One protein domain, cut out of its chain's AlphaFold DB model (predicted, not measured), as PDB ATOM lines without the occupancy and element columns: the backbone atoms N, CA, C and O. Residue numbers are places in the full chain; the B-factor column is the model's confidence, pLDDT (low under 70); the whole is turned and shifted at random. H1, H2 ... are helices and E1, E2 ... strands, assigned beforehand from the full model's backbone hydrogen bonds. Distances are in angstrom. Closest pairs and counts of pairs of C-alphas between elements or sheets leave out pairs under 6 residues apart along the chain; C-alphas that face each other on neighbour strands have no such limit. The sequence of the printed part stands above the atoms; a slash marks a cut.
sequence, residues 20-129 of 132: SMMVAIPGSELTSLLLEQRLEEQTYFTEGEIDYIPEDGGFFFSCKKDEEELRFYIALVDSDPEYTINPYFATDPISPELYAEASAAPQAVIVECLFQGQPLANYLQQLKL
ATOM      1  N   SER A  20     -28.904  39.295  10.042       82.44
ATOM      2  CA  SER A  20     -29.633  40.345   9.338       82.44
ATOM      3  C   SER A  20     -30.611  41.008  10.266       82.44
ATOM      4  O   SER A  20     -31.495  40.348  10.809       82.44
ATOM      5  N   MET A  21     -30.490  42.322  10.367       86.69
ATOM      6  CA  MET A  21     -31.409  43.177  11.092       86.69
ATOM      7  C   MET A  21     -32.372  43.863  10.118       86.69
ATOM      8  O   MET A  21     -31.962  44.470   9.127       86.69
ATOM      9  N   MET A  22     -33.660  43.797  10.432       87.56
ATOM     10  CA  MET A  22     -34.721  44.580   9.816       87.56
ATOM     11  C   MET A  22     -35.380  45.435  10.894       87.56
ATOM     12  O   MET A  22     -35.627  44.961  11.999       87.56
ATOM     13  N   VAL A  23     -35.708  46.676  10.547       86.81
ATOM     14  CA  VAL A  23     -36.508  47.562  11.394       86.81
ATOM     15  C   VAL A  23     -37.869  47.737  10.736       86.81
ATOM     16  O   VAL A  23     -37.957  48.197   9.596       86.81
ATOM     17  N   ALA A  24     -38.927  47.343  11.435       87.19
ATOM     18  CA  ALA A  24     -40.304  47.570  11.028       87.19
ATOM     19  C   ALA A  24     -40.892  48.717  11.852       87.19
ATOM     20  O   ALA A  24     -40.845  48.696  13.079       87.19
ATOM     21  N   ILE A  25     -41.456  49.717  11.173       87.06
ATOM     22  CA  ILE A  25     -42.097  50.858  11.828       87.06
ATOM     23  C   ILE A  25     -43.609  50.631  11.824       87.06
ATOM     24  O   ILE A  25     -44.212  50.593  10.746       87.06
ATOM     25  N   PRO A  26     -44.242  50.431  12.989       82.25
ATOM     26  CA  PRO A  26     -45.669  50.187  13.039       82.25
ATOM     27  C   PRO A  26     -46.460  51.482  12.833       82.25
ATOM     28  O   PRO A  26     -46.130  52.529  13.381       82.25
ATOM     29  N   GLY A  27     -47.558  51.399  12.078       77.44
ATOM     30  CA  GLY A  27     -48.470  52.533  11.867       77.44
ATOM     31  C   GLY A  27     -49.342  52.879  13.084       77.44
ATOM     32  O   GLY A  27     -50.121  53.826  13.040       77.44
ATOM     33  N   SER A  28     -49.250  52.101  14.162       79.00
ATOM     34  CA  SER A  28     -49.965  52.312  15.420       79.00
ATOM     35  C   SER A  28     -49.100  51.869  16.594       79.00
ATOM     36  O   SER A  28     -48.178  51.075  16.421       79.00
ATOM     37  N   GLU A  29     -49.446  52.322  17.796       82.88
ATOM     38  CA  GLU A  29     -48.807  51.855  19.024       82.88
ATOM     39  C   GLU A  29     -48.923  50.325  19.143       82.88
ATOM     40  O   GLU A  29     -50.000  49.752  18.944       82.88
ATOM     41  N   LEU A  30     -47.800  49.663  19.416       85.88
ATOM     42  CA  LEU A  30     -47.703  48.237  19.693       85.88
ATOM     43  C   LEU A  30     -47.273  48.022  21.141       85.88
ATOM     44  O   LEU A  30     -46.632  48.853  21.775       85.88
ATOM     45  N   THR A  31     -47.643  46.860  21.658       88.75
ATOM     46  CA  THR A  31     -47.130  46.321  22.914       88.75
ATOM     47  C   THR A  31     -46.516  44.962  22.621       88.75
ATOM     48  O   THR A  31     -46.883  44.328  21.626       88.75
ATOM     49  N   SER A  32     -45.625  44.478  23.488       85.88
ATOM     50  CA  SER A  32     -45.067  43.126  23.349       85.88
ATOM     51  C   SER A  32     -46.176  42.074  23.274       85.88
ATOM     52  O   SER A  32     -46.185  41.267  22.355       85.88
ATOM     53  N   LEU A  33     -47.209  42.191  24.116       88.75
ATOM     54  CA  LEU A  33     -48.372  41.299  24.080       88.75
ATOM     55  C   LEU A  33     -49.091  41.306  22.720       88.75
ATOM     56  O   LEU A  33     -49.504  40.258  22.238       88.75
ATOM     57  N   LEU A  34     -49.255  42.474  22.091       89.44
ATOM     58  CA  LEU A  34     -49.912  42.563  20.784       89.44
ATOM     59  C   LEU A  34     -49.031  41.991  19.661       89.44
ATOM     60  O   LEU A  34     -49.556  41.445  18.693       89.44
ATOM     61  N   LEU A  35     -47.704  42.099  19.779       89.19
ATOM     62  CA  LEU A  35     -46.774  41.427  18.870       89.19
ATOM     63  C   LEU A  35     -46.879  39.906  18.999       89.19
ATOM     64  O   LEU A  35     -46.993  39.222  17.986       89.19
ATOM     65  N   GLU A  36     -46.897  39.394  20.227       90.50
ATOM     66  CA  GLU A  36     -47.047  37.965  20.519       90.50
ATOM     67  C   GLU A  36     -48.366  37.426  19.948       90.50
ATOM     68  O   GLU A  36     -48.353  36.463  19.187       90.50
ATOM     69  N   GLN A  37     -49.483  38.119  20.191       89.88
ATOM     70  CA  GLN A  37     -50.790  37.756  19.629       89.88
ATOM     71  C   GLN A  37     -50.768  37.676  18.100       89.88
ATOM     72  O   GLN A  37     -51.285  36.727  17.523       89.88
ATOM     73  N   ARG A  38     -50.123  38.632  17.420       89.12
ATOM     74  CA  ARG A  38     -50.002  38.595  15.953       89.12
ATOM     75  C   ARG A  38     -49.184  37.396  15.464       89.12
ATOM     76  O   ARG A  38     -49.512  36.825  14.426       89.12
ATOM     77  N   LEU A  39     -48.137  37.007  16.192       90.69
ATOM     78  CA  LEU A  39     -47.321  35.829  15.873       90.69
ATOM     79  C   LEU A  39     -48.062  34.508  16.132       90.69
ATOM     80  O   LEU A  39     -47.813  33.522  15.434       90.69
ATOM     81  N   GLU A  40     -48.978  34.484  17.097       89.12
ATOM     82  CA  GLU A  40     -49.859  33.342  17.357       89.12
ATOM     83  C   GLU A  40     -50.998  33.234  16.330       89.12
ATOM     84  O   GLU A  40     -51.366  32.129  15.929       89.12
ATOM     85  N   GLU A  41     -51.562  34.364  15.890       89.38
ATOM     86  CA  GLU A  41     -52.705  34.412  14.968       89.38
ATOM     87  C   GLU A  41     -52.325  34.199  13.496       89.38
ATOM     88  O   GLU A  41     -53.161  33.769  12.694       89.38
ATOM     89  N   GLN A  42     -51.082  34.500  13.111       89.12
ATOM     90  CA  GLN A  42     -50.620  34.289  11.741       89.12
ATOM     91  C   GLN A  42     -50.627  32.797  11.363       89.12
ATOM     92  O   GLN A  42     -50.416  31.909  12.185       89.12
ATOM     93  N   THR A  43     -50.833  32.507  10.078       90.75
ATOM     94  CA  THR A  43     -50.905  31.126   9.560       90.75
ATOM     95  C   THR A  43     -49.782  30.787   8.580       90.75
ATOM     96  O   THR A  43     -49.839  29.763   7.901       90.75
ATOM     97  N   TYR A  44     -48.813  31.687   8.410       92.81
ATOM     98  CA  TYR A  44     -47.726  31.537   7.445       92.81
ATOM     99  C   TYR A  44     -46.606  30.632   7.979       92.81
ATOM    100  O   TYR A  44     -46.084  29.800   7.235       92.81
ATOM    101  N   PHE A  45     -46.271  30.783   9.259       93.25
ATOM    102  CA  PHE A  45     -45.341  29.954  10.011       93.25
ATOM    103  C   PHE A  45     -46.093  28.950  10.878       93.25
ATOM    104  O   PHE A  45     -47.158  29.244  11.425       93.25
ATOM    105  N   THR A  46     -45.506  27.771  11.033       92.94
ATOM    106  CA  THR A  46     -46.034  26.681  11.858       92.94
ATOM    107  C   THR A  46     -45.118  26.415  13.044       92.94
ATOM    108  O   THR A  46     -43.946  26.773  12.993       92.94
ATOM    109  N   GLU A  47     -45.623  25.744  14.083       93.19
ATOM    110  CA  GLU A  47     -44.823  25.373  15.269       93.19
ATOM    111  C   GLU A  47     -44.131  26.591  15.917       93.19
ATOM    112  O   GLU A  47     -42.947  26.551  16.234       93.19
ATOM    113  N   GLY A  48     -44.866  27.703  16.039       92.06
ATOM    114  CA  GLY A  48     -44.371  28.936  16.646       92.06
ATOM    115  C   GLY A  48     -44.229  28.815  18.164       92.06
ATOM    116  O   GLY A  48     -45.200  28.489  18.844       92.06
ATOM    117  N   GLU A  49     -43.044  29.121  18.686       93.94
ATOM    118  CA  GLU A  49     -42.728  29.167  20.117       93.94
ATOM    119  C   GLU A  49     -41.986  30.466  20.459       93.94
ATOM    120  O   GLU A  49     -41.155  30.945  19.682       93.94
ATOM    121  N   ILE A  50     -42.293  31.042  21.626       93.12
ATOM    122  CA  ILE A  50     -41.703  32.294  22.114       93.12
ATOM    123  C   ILE A  50     -40.815  32.009  23.332       93.12
ATOM    124  O   ILE A  50     -41.295  31.536  24.363       93.12
ATOM    125  N   ASP A  51     -39.531  32.360  23.224       92.62
ATOM    126  CA  ASP A  51     -38.560  32.311  24.320       92.62
ATOM    127  C   ASP A  51     -38.205  33.735  24.775       92.62
ATOM    128  O   ASP A  51     -37.544  34.487  24.053       92.62
ATOM    129  N   TYR A  52     -38.595  34.118  25.989       88.19
ATOM    130  CA  TYR A  52     -38.295  35.454  26.516       88.19
ATOM    131  C   TYR A  52     -36.834  35.601  26.946       88.19
ATOM    132  O   TYR A  52     -36.267  34.709  27.584       88.19
ATOM    133  N   ILE A  53     -36.254  36.774  26.673       83.50
ATOM    134  CA  ILE A  53     -34.947  37.173  27.201       83.50
ATOM    135  C   ILE A  53     -35.188  38.132  28.376       83.50
ATOM    136  O   ILE A  53     -35.656  39.248  28.155       83.50
ATOM    137  N   PRO A  54     -34.882  37.738  29.627       63.78
ATOM    138  CA  PRO A  54     -35.243  38.520  30.811       63.78
ATOM    139  C   PRO A  54     -34.639  39.932  30.886       63.78
ATOM    140  O   PRO A  54     -35.150  40.754  31.640       63.78
ATOM    141  N   GLU A  55     -33.555  40.206  30.151       67.50
ATOM    142  CA  GLU A  55     -32.742  41.420  30.320       67.50
ATOM    143  C   GLU A  55     -32.817  42.411  29.138       67.50
ATOM    144  O   GLU A  55     -32.539  43.588  29.344       67.50
ATOM    145  N   ASP A  56     -33.270  41.991  27.946       67.06
ATOM    146  CA  ASP A  56     -33.143  42.783  26.700       67.06
ATOM    147  C   ASP A  56     -34.461  43.364  26.153       67.06
ATOM    148  O   ASP A  56     -34.481  43.962  25.080       67.06
ATOM    149  N   GLY A  57     -35.592  43.181  26.845       75.75
ATOM    150  CA  GLY A  57     -36.892  43.717  26.392       75.75
ATOM    151  C   GLY A  57     -37.421  43.107  25.081       75.75
ATOM    152  O   GLY A  57     -38.399  43.601  24.519       75.75
ATOM    153  N   GLY A  58     -36.799  42.024  24.612       88.31
ATOM    154  CA  GLY A  58     -37.177  41.264  23.423       88.31
ATOM    155  C   GLY A  58     -37.340  39.771  23.705       88.31
ATOM    156  O   GLY A  58     -37.180  39.292  24.832       88.31
ATOM    157  N   PHE A  59     -37.659  39.018  22.661       92.56
ATOM    158  CA  PHE A  59     -37.861  37.574  22.721       92.56
ATOM    159  C   PHE A  59     -37.391  36.902  21.432       92.56
ATOM    160  O   PHE A  59     -37.312  37.528  20.374       92.56
ATOM    161  N   PHE A  60     -37.080  35.612  21.513       92.94
ATOM    162  CA  PHE A  60     -36.908  34.791  20.323       92.94
ATOM    163  C   PHE A  60     -38.243  34.186  19.911       92.94
ATOM    164  O   PHE A  60     -38.957  33.634  20.739       92.94
ATOM    165  N   PHE A  61     -38.538  34.245  18.619       93.50
ATOM    166  CA  PHE A  61     -39.605  33.497  17.981       93.50
ATOM    167  C   PHE A  61     -38.989  32.377  17.143       93.50
ATOM    168  O   PHE A  61     -38.323  32.632  16.132       93.50
ATOM    169  N   SER A  62     -39.178  31.140  17.591       93.19
ATOM    170  CA  SER A  62     -38.770  29.927  16.880       93.19
ATOM    171  C   SER A  62     -39.973  29.390  16.114       93.19
ATOM    172  O   SER A  62     -41.066  29.326  16.665       93.19
ATOM    173  N   CYS A  63     -39.810  29.041  14.842       93.44
ATOM    174  CA  CYS A  63     -40.910  28.533  14.024       93.44
ATOM    175  C   CYS A  63     -40.405  27.691  12.848       93.44
ATOM    176  O   CYS A  63     -39.203  27.594  12.595       93.44
ATOM    177  N   LYS A  64     -41.337  27.107  12.096       92.19
ATOM    178  CA  LYS A  64     -41.062  26.394  10.851       92.19
ATOM    179  C   LYS A  64     -41.741  27.037   9.659       92.19
ATOM    180  O   LYS A  64     -42.885  27.497   9.736       92.19
ATOM    181  N   LYS A  65     -41.051  26.974   8.524       91.31
ATOM    182  CA  LYS A  65     -41.649  27.140   7.203       91.31
ATOM    183  C   LYS A  65     -41.246  25.959   6.331       91.31
ATOM    184  O   LYS A  65     -40.079  25.798   5.998       91.31
ATOM    185  N   ASP A  66     -42.228  25.154   5.936       87.62
ATOM    186  CA  ASP A  66     -41.999  23.904   5.203       87.62
ATOM    187  C   ASP A  66     -41.052  22.967   5.990       87.62
ATOM    188  O   ASP A  66     -41.419  22.526   7.077       87.62
ATOM    189  N   GLU A  67     -39.851  22.672   5.483       85.25
ATOM    190  CA  GLU A  67     -38.838  21.845   6.170       85.25
ATOM    191  C   GLU A  67     -37.775  22.678   6.913       85.25
ATOM    192  O   GLU A  67     -36.847  22.120   7.499       85.25
ATOM    193  N   GLU A  68     -37.878  24.007   6.876       86.75
ATOM    194  CA  GLU A  68     -36.874  24.917   7.419       86.75
ATOM    195  C   GLU A  68     -37.221  25.360   8.845       86.75
ATOM    196  O   GLU A  68     -38.313  25.876   9.102       86.75
ATOM    197  N   GLU A  69     -36.265  25.193   9.762       89.88
ATOM    198  CA  GLU A  69     -36.333  25.720  11.126       89.88
ATOM    199  C   GLU A  69     -35.765  27.139  11.168       89.88
ATOM    200  O   GLU A  69     -34.604  27.385  10.831       89.88
ATOM    201  N   LEU A  70     -36.588  28.081  11.613       90.56
ATOM    202  CA  LEU A  70     -36.290  29.502  11.636       90.56
ATOM    203  C   LEU A  70     -36.300  30.010  13.071       90.56
ATOM    204  O   LEU A  70     -37.110  29.589  13.897       90.56
ATOM    205  N   ARG A  71     -35.414  30.964  13.354       91.56
ATOM    206  CA  ARG A  71     -35.384  31.663  14.635       91.56
ATOM    207  C   ARG A  71     -35.144  33.145  14.408       91.56
ATOM    208  O   ARG A  71     -34.179  33.521  13.738       91.56
ATOM    209  N   PHE A  72     -36.022  33.958  14.976       91.88
ATOM    210  CA  PHE A  72     -35.975  35.410  14.892       91.88
ATOM    211  C   PHE A  72     -35.843  35.991  16.291       91.88
ATOM    212  O   PHE A  72     -36.570  35.578  17.185       91.88
ATOM    213  N   TYR A  73     -34.941  36.943  16.490       92.12
ATOM    214  CA  TYR A  73     -35.001  37.818  17.655       92.12
ATOM    215  C   TYR A  73     -35.911  38.997  17.324       92.12
ATOM    216  O   TYR A  73     -35.790  39.579  16.246       92.12
ATOM    217  N   ILE A  74     -36.836  39.317  18.221       92.25
ATOM    218  CA  ILE A  74     -37.812  40.387  18.050       92.25
ATOM    219  C   ILE A  74     -37.756  41.275  19.286       92.25
ATOM    220  O   ILE A  74     -37.905  40.792  20.409       92.25
ATOM    221  N   ALA A  75     -37.573  42.574  19.079       91.50
ATOM    222  CA  ALA A  75     -37.574  43.560  20.149       91.50
ATOM    223  C   ALA A  75     -38.413  44.772  19.766       91.50
ATOM    224  O   ALA A  75     -38.311  45.288  18.652       91.50
ATOM    225  N   LEU A  76     -39.231  45.228  20.710       90.44
ATOM    226  CA  LEU A  76     -39.918  46.504  20.606       90.44
ATOM    227  C   LEU A  76     -39.054  47.565  21.283       90.44
ATOM    228  O   LEU A  76     -38.747  47.441  22.466       90.44
ATOM    229  N   VAL A  77     -38.658  48.589  20.534       89.81
ATOM    230  CA  VAL A  77     -37.787  49.663  21.021       89.81
ATOM    231  C   VAL A  77     -38.445  51.020  20.825       89.81
ATOM    232  O   VAL A  77     -39.204  51.224  19.874       89.81
ATOM    233  N   ASP A  78     -38.131  51.961  21.712       88.19
ATOM    234  CA  ASP A  78     -38.491  53.362  21.512       88.19
ATOM    235  C   ASP A  78     -37.730  53.922  20.305       88.19
ATOM    236  O   ASP A  78     -36.572  53.570  20.057       88.19
ATOM    237  N   SER A  79     -38.377  54.802  19.543       79.94
ATOM    238  CA  SER A  79     -37.718  55.457  18.417       79.94
ATOM    239  C   SER A  79     -36.625  56.397  18.905       79.94
ATOM    240  O   SER A  79     -36.858  57.274  19.739       79.94
ATOM    241  N   ASP A  80     -35.438  56.253  18.321       79.62
ATOM    242  CA  ASP A  80     -34.330  57.170  18.544       79.62
ATOM    243  C   ASP A  80     -34.523  58.433  17.679       79.62
ATOM    244  O   ASP A  80     -34.537  58.328  16.449       79.62
ATOM    245  N   PRO A  81     -34.663  59.633  18.271       70.75
ATOM    246  CA  PRO A  81     -34.806  60.879  17.518       70.75
ATOM    247  C   PRO A  81     -33.572  61.236  16.673       70.75
ATOM    248  O   PRO A  81     -33.676  62.076  15.778       70.75
ATOM    249  N   GLU A  82     -32.409  60.633  16.939       79.12
ATOM    250  CA  GLU A  82     -31.205  60.786  16.116       79.12
ATOM    251  C   GLU A  82     -31.182  59.812  14.924       79.12
ATOM    252  O   GLU A  82     -30.455  60.032  13.946       79.12
ATOM    253  N   TYR A  83     -32.008  58.759  14.949       78.00
ATOM    254  CA  TYR A  83     -32.095  57.793  13.861       78.00
ATOM    255  C   TYR A  83     -32.814  58.392  12.651       78.00
ATOM    256  O   TYR A  83     -33.986  58.761  12.689       78.00
ATOM    257  N   THR A  84     -32.103  58.455  11.525       78.69
ATOM    258  CA  THR A  84     -32.665  58.915  10.254       78.69
ATOM    259  C   THR A  84     -32.932  57.722   9.347       78.69
ATOM    260  O   THR A  84     -32.001  57.032   8.923       78.69
ATOM    261  N   ILE A  85     -34.202  57.510   8.994       80.44
ATOM    262  CA  ILE A  85     -34.584  56.516   7.990       80.44
ATOM    263  C   ILE A  85     -33.920  56.897   6.664       80.44
ATOM    264  O   ILE A  85     -34.052  58.022   6.187       80.44
ATOM    265  N   ASN A  86     -33.219  55.956   6.033       80.62
ATOM    266  CA  ASN A  86     -32.692  56.148   4.687       80.62
ATOM    267  C   ASN A  86     -33.607  55.433   3.677       80.62
ATOM    268  O   ASN A  86     -33.587  54.199   3.616       80.62
ATOM    269  N   PRO A  87     -34.365  56.179   2.848       74.31
ATOM    270  CA  PRO A  87     -35.286  55.623   1.856       74.31
ATOM    271  C   PRO A  87     -34.671  54.580   0.923       74.31
ATOM    272  O   PRO A  87     -35.371  53.690   0.453       74.31
ATOM    273  N   TYR A  88     -33.363  54.664   0.657       75.81
ATOM    274  CA  TYR A  88     -32.665  53.736  -0.234       75.81
ATOM    275  C   TYR A  88     -32.652  52.289   0.288       75.81
ATOM    276  O   TYR A  88     -32.506  51.352  -0.496       75.81
ATOM    277  N   PHE A  89     -32.804  52.100   1.600       74.19
ATOM    278  CA  PHE A  89     -32.836  50.785   2.239       74.19
ATOM    279  C   PHE A  89     -34.256  50.327   2.601       74.19
ATOM    280  O   PHE A  89     -34.418  49.255   3.183       74.19
ATOM    281  N   ALA A  90     -35.285  51.106   2.252       76.00
ATOM    282  CA  ALA A  90     -36.673  50.727   2.482       76.00
ATOM    283  C   ALA A  90     -37.095  49.602   1.524       76.00
ATOM    284  O   ALA A  90     -36.776  49.615   0.334       76.00
ATOM    285  N   THR A  91     -37.833  48.623   2.048       73.81
ATOM    286  CA  THR A  91     -38.373  47.517   1.239       73.81
ATOM    287  C   THR A  91     -39.692  47.881   0.560       73.81
ATOM    288  O   THR A  91     -40.047  47.267  -0.446       73.81
ATOM    289  N   ASP A  92     -40.388  48.896   1.076       71.75
ATOM    290  CA  ASP A  92     -41.625  49.433   0.521       71.75
ATOM    291  C   ASP A  92     -41.370  50.799  -0.147       71.75
ATOM    292  O   ASP A  92     -40.521  51.565   0.324       71.75
ATOM    293  N   PRO A  93     -42.081  51.137  -1.242       76.56
ATOM    294  CA  PRO A  93     -42.007  52.465  -1.839       76.56
ATOM    295  C   PRO A  93     -42.418  53.522  -0.814       76.56
ATOM    296  O   PRO A  93     -43.581  53.599  -0.419       76.56
ATOM    297  N   ILE A  94     -41.464  54.342  -0.386       78.25
ATOM    298  CA  ILE A  94     -41.706  55.333   0.655       78.25
ATOM    299  C   ILE A  94     -42.116  56.660   0.011       78.25
ATOM    300  O   ILE A  94     -41.308  57.364  -0.600       78.25
ATOM    301  N   SER A  95     -43.410  56.980   0.079       85.44
ATOM    302  CA  SER A  95     -43.875  58.322  -0.277       85.44
ATOM    303  C   SER A  95     -43.384  59.335   0.770       85.44
ATOM    304  O   SER A  95     -43.047  58.939   1.889       85.44
ATOM    305  N   PRO A  96     -43.341  60.641   0.457       85.94
ATOM    306  CA  PRO A  96     -43.003  61.664   1.447       85.94
ATOM    307  C   PRO A  96     -43.898  61.626   2.694       85.94
ATOM    308  O   PRO A  96     -43.415  61.871   3.796       85.94
ATOM    309  N   GLU A  97     -45.181  61.294   2.531       86.31
ATOM    310  CA  GLU A  97     -46.134  61.150   3.637       86.31
ATOM    311  C   GLU A  97     -45.764  59.962   4.529       86.31
ATOM    312  O   GLU A  97     -45.580  60.140   5.730       86.31
ATOM    313  N   LEU A  98     -45.547  58.782   3.936       83.56
ATOM    314  CA  LEU A  98     -45.119  57.583   4.665       83.56
ATOM    315  C   LEU A  98     -43.756  57.771   5.336       83.56
ATOM    316  O   LEU A  98     -43.531  57.271   6.432       83.56
ATOM    317  N   TYR A  99     -42.845  58.512   4.701       86.00
ATOM    318  CA  TYR A  99     -41.561  58.866   5.298       86.00
ATOM    319  C   TYR A  99     -41.743  59.712   6.559       86.00
ATOM    320  O   TYR A  99     -41.105  59.441   7.576       86.00
ATOM    321  N   ALA A 100     -42.606  60.730   6.502       86.25
ATOM    322  CA  ALA A 100     -42.882  61.597   7.641       86.25
ATOM    323  C   ALA A 100     -43.568  60.831   8.782       86.25
ATOM    324  O   ALA A 100     -43.174  60.991   9.933       86.25
ATOM    325  N   GLU A 101     -44.540  59.972   8.461       86.06
ATOM    326  CA  GLU A 101     -45.205  59.099   9.433       86.06
ATOM    327  C   GLU A 101     -44.211  58.147  10.101       86.06
ATOM    328  O   GLU A 101     -44.135  58.103  11.328       86.06
ATOM    329  N   ALA A 102     -43.391  57.445   9.314       84.44
ATOM    330  CA  ALA A 102     -42.407  56.509   9.843       84.44
ATOM    331  C   ALA A 102     -41.330  57.208  10.687       84.44
ATOM    332  O   ALA A 102     -40.924  56.689  11.722       84.44
ATOM    333  N   SER A 103     -40.900  58.407  10.284       84.94
ATOM    334  CA  SER A 103     -39.909  59.195  11.035       84.94
ATOM    335  C   SER A 103     -40.472  59.780  12.335       84.94
ATOM    336  O   SER A 103     -39.704  60.142  13.220       84.94
ATOM    337  N   ALA A 104     -41.796  59.914  12.446       86.19
ATOM    338  CA  ALA A 104     -42.477  60.432  13.633       86.19
ATOM    339  C   ALA A 104     -43.039  59.326  14.541       86.19
ATOM    340  O   ALA A 104     -43.587  59.633  15.602       86.19
ATOM    341  N   ALA A 105     -42.942  58.057  14.135       86.75
ATOM    342  CA  ALA A 105     -43.439  56.940  14.920       86.75
ATOM    343  C   ALA A 105     -42.699  56.868  16.268       86.75
ATOM    344  O   ALA A 105     -41.475  56.999  16.292       86.75
ATOM    345  N   PRO A 106     -43.401  56.639  17.392       86.38
ATOM    346  CA  PRO A 106     -42.785  56.647  18.719       86.38
ATOM    347  C   PRO A 106     -41.967  55.385  19.019       86.38
ATOM    348  O   PRO A 106     -41.229  55.356  19.996       86.38
ATOM    349  N   GLN A 107     -42.125  54.341  18.207       89.31
ATOM    350  CA  GLN A 107     -41.539  53.030  18.438       89.31
ATOM    351  C   GLN A 107     -41.180  52.341  17.125       89.31
ATOM    352  O   GLN A 107     -41.758  52.631  16.073       89.31
ATOM    353  N   ALA A 108     -40.283  51.370  17.222       89.44
ATOM    354  CA  ALA A 108     -39.864  50.509  16.136       89.44
ATOM    355  C   ALA A 108     -39.769  49.056  16.611       89.44
ATOM    356  O   ALA A 108     -39.531  48.778  17.785       89.44
ATOM    357  N   VAL A 109     -39.939  48.117  15.685       89.25
ATOM    358  CA  VAL A 109     -39.738  46.691  15.939       89.25
ATOM    359  C   VAL A 109     -38.463  46.251  15.238       89.25
ATOM    360  O   VAL A 109     -38.379  46.284  14.008       89.25
ATOM    361  N   ILE A 110     -37.475  45.835  16.019       89.88
ATOM    362  CA  ILE A 110     -36.260  45.206  15.516       89.88
ATOM    363  C   ILE A 110     -36.553  43.724  15.322       89.88
ATOM    364  O   ILE A 110     -37.070  43.063  16.220       89.88
ATOM    365  N   VAL A 111     -36.210  43.207  14.147       90.25
ATOM    366  CA  VAL A 111     -36.219  41.779  13.842       90.25
ATOM    367  C   VAL A 111     -34.829  41.396  13.403       90.25
ATOM    368  O   VAL A 111     -34.364  41.881  12.372       90.25
ATOM    369  N   GLU A 112     -34.195  40.478  14.110       90.31
ATOM    370  CA  GLU A 112     -32.938  39.886  13.676       90.31
ATOM    371  C   GLU A 112     -33.128  38.424  13.300       90.31
ATOM    372  O   GLU A 112     -33.816  37.666  13.982       90.31
ATOM    373  N   CYS A 113     -32.503  38.011  12.203       86.62
ATOM    374  CA  CYS A 113     -32.431  36.619  11.790       86.62
ATOM    375  C   CYS A 113     -30.964  36.244  11.598       86.62
ATOM    376  O   CYS A 113     -30.254  36.885  10.819       86.62
ATOM    377  N   LEU A 114     -30.507  35.192  12.277       76.81
ATOM    378  CA  LEU A 114     -29.201  34.619  11.982       76.81
ATOM    379  C   LEU A 114     -29.302  33.817  10.682       76.81
ATOM    380  O   LEU A 114     -30.088  32.868  10.587       76.81
ATOM    381  N   PHE A 115     -28.488  34.162   9.686       71.06
ATOM    382  CA  PHE A 115     -28.477  33.399   8.448       71.06
ATOM    383  C   PHE A 115     -27.917  31.998   8.638       71.06
ATOM    384  O   PHE A 115     -26.788  31.796   9.092       71.06
ATOM    385  N   GLN A 116     -28.737  31.020   8.260       69.06
ATOM    386  CA  GLN A 116     -28.343  29.623   8.185       69.06
ATOM    387  C   GLN A 116     -27.730  29.326   6.805       69.06
ATOM    388  O   GLN A 116     -27.098  30.184   6.191       69.06
ATOM    389  N   GLY A 117     -27.876  28.098   6.302       68.06
ATOM    390  CA  GLY A 117     -27.297  27.682   5.021       68.06
ATOM    391  C   GLY A 117     -27.865  28.396   3.788       68.06
ATOM    392  O   GLY A 117     -27.282  28.263   2.715       68.06
ATOM    393  N   GLN A 118     -28.975  29.138   3.910       76.88
ATOM    394  CA  GLN A 118     -29.650  29.801   2.787       76.88
ATOM    395  C   GLN A 118     -30.011  31.274   3.084       76.88
ATOM    396  O   GLN A 118     -31.186  31.622   3.164       76.88
ATOM    397  N   PRO A 119     -29.028  32.192   3.168       76.31
ATOM    398  CA  PRO A 119     -29.242  33.581   3.603       76.31
ATOM    399  C   PRO A 119     -30.379  34.333   2.889       76.31
ATOM    400  O   PRO A 119     -31.141  35.065   3.515       76.31
ATOM    401  N   LEU A 120     -30.534  34.133   1.574       80.25
ATOM    402  CA  LEU A 120     -31.603  34.768   0.794       80.25
ATOM    403  C   LEU A 120     -32.998  34.215   1.123       80.25
ATOM    404  O   LEU A 120     -33.966  34.975   1.102       80.25
ATOM    405  N   ALA A 121     -33.104  32.916   1.415       82.69
ATOM    406  CA  ALA A 121     -34.360  32.300   1.832       82.69
ATOM    407  C   ALA A 121     -34.752  32.821   3.218       82.69
ATOM    408  O   ALA A 121     -35.841  33.367   3.371       82.69
ATOM    409  N   ASN A 122     -33.828  32.795   4.180       84.06
ATOM    410  CA  ASN A 122     -34.031  33.345   5.521       84.06
ATOM    411  C   ASN A 122     -34.436  34.828   5.485       84.06
ATOM    412  O   ASN A 122     -35.366  35.224   6.183       84.06
ATOM    413  N   TYR A 123     -33.790  35.646   4.642       83.62
ATOM    414  CA  TYR A 123     -34.166  37.053   4.470       83.62
ATOM    415  C   TYR A 123     -35.588  37.202   3.923       83.62
ATOM    416  O   TYR A 123     -36.362  38.025   4.410       83.62
ATOM    417  N   LEU A 124     -35.974  36.372   2.947       85.94
ATOM    418  CA  LEU A 124     -37.351  36.346   2.465       85.94
ATOM    419  C   LEU A 124     -38.320  36.021   3.606       85.94
ATOM    420  O   LEU A 124     -39.344  36.687   3.703       85.94
ATOM    421  N   GLN A 125     -38.004  35.055   4.475       89.06
ATOM    422  CA  GLN A 125     -38.858  34.727   5.621       89.06
ATOM    423  C   GLN A 125     -38.920  35.868   6.645       89.06
ATOM    424  O   GLN A 125     -40.002  36.194   7.126       89.06
ATOM    425  N   GLN A 126     -37.804  36.553   6.907       88.81
ATOM    426  CA  GLN A 126     -37.765  37.735   7.773       88.81
ATOM    427  C   GLN A 126     -38.723  38.837   7.282       88.81
ATOM    428  O   GLN A 126     -39.464  39.411   8.076       88.81
ATOM    429  N   LEU A 127     -38.788  39.083   5.967       86.06
ATOM    430  CA  LEU A 127     -39.720  40.054   5.369       86.06
ATOM    431  C   LEU A 127     -41.199  39.662   5.508       86.06
ATOM    432  O   LEU A 127     -42.082  40.503   5.328       86.06
ATOM    433  N   LYS A 128     -41.485  38.383   5.762       88.56
ATOM    434  CA  LYS A 128     -42.840  37.824   5.840       88.56
ATOM    435  C   LYS A 128     -43.411  37.886   7.255       88.56
ATOM    436  O   LYS A 128     -44.621  37.757   7.398       88.56
ATOM    437  N   LEU A 129     -42.573  38.156   8.259       84.69
ATOM    438  CA  LEU A 129     -42.940  38.151   9.676       84.69
ATOM    439  C   LEU A 129     -44.074  39.124  10.034       84.69
ATOM    440  O   LEU A 129     -44.911  38.796  10.864       84.69
TER     441      LEU A 129
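Overview. This is residues 20 to 129 of the 132 residues of an uncharacterized protein of Providencia rettgeri (UniProt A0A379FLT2). What is the main picture? A twisted wall of five antiparallel strands has two helices, H1 and H3, packed on one face, while H2 and the long unnamed stretch of residues 79 to 95 lie beyond one end of E4 and E5. What makes it up? The printed part has 110 residues, with three named helices and five named strands in the order E1, H1, E2, E3, E4, H2, E5, H3; the sheet runs E1, E5, E4, E3, E2, and the class is mixed, helices and strands. How large is it? It is compact, with a radius of gyration of the C-alphas of 14.5 A and spans of 40 by 30 by 24 A.

Along the chain. Where are the strands? E4, residues 68 to 78, is the longest at 31.8 A, and E5, residues 107 to 114, measures 23.1 A. E3, residues 58 to 65, measures 22.0 A, and E2, residues 46 to 52, 18.8 A. E1, residues 20 to 24, measures 13.0 A and begins with C-alpha 20 at (-29.633, 40.345, 9.338). Where are the helices? H1 is residues 32 to 41, 14.3 A; H2 is residues 96 to 104, 12.3 A; H3 is residues 119 to 128, 14.4 A, and ends with C-alpha 128 at (-42.840, 37.824, 5.840).

Arrangement. How do the strands pair? Within hydrogen-bond range are N 22 and O 111 of E1 and E5, 2.8 A; N 75 and O 110 of E4 and E5, 2.9 A; N 61 and O 72 of E3 and E4, 2.8 A; and N 49 and O 62 of E2 and E3, 2.8 A. E2, E3 and E4 form a meander, each strand the antiparallel neighbour of the one before; E2 and E3 are a hairpin, as are E3 and E4. Which helices are on the sheet? H1 and H3 are on the same face, making two layers, helices over one face of a sheet. H1 has a height of 8.3 A over the sheet and runs along the strands, at 21 degrees to E4 on the local plane; its closest C-alphas to E2 are Glu 40 and Gly 48, 7.1 A. The closest C-alphas of H3 and E5 are Cys 113 and Gln 126, 6.8 A. What of H2 and the helix backbones? H2 is not on the sheet and is apart from H1 and H3. In H1, H2 and H3 every O i to N i+4 pair is within hydrogen-bond range.

Size, cuts and confidence. How far does it reach? The two C-alphas farthest apart are those of Glu 67 and Glu 82, 40.9 A. Is it cut, and which link is long? The printed part has no cut, and the long link is E4 to H2, 17 residues. Where is confidence low? Residues 54 to 56 and 116 to 117 have pLDDT under 70; the mean of the printed part is 85.0.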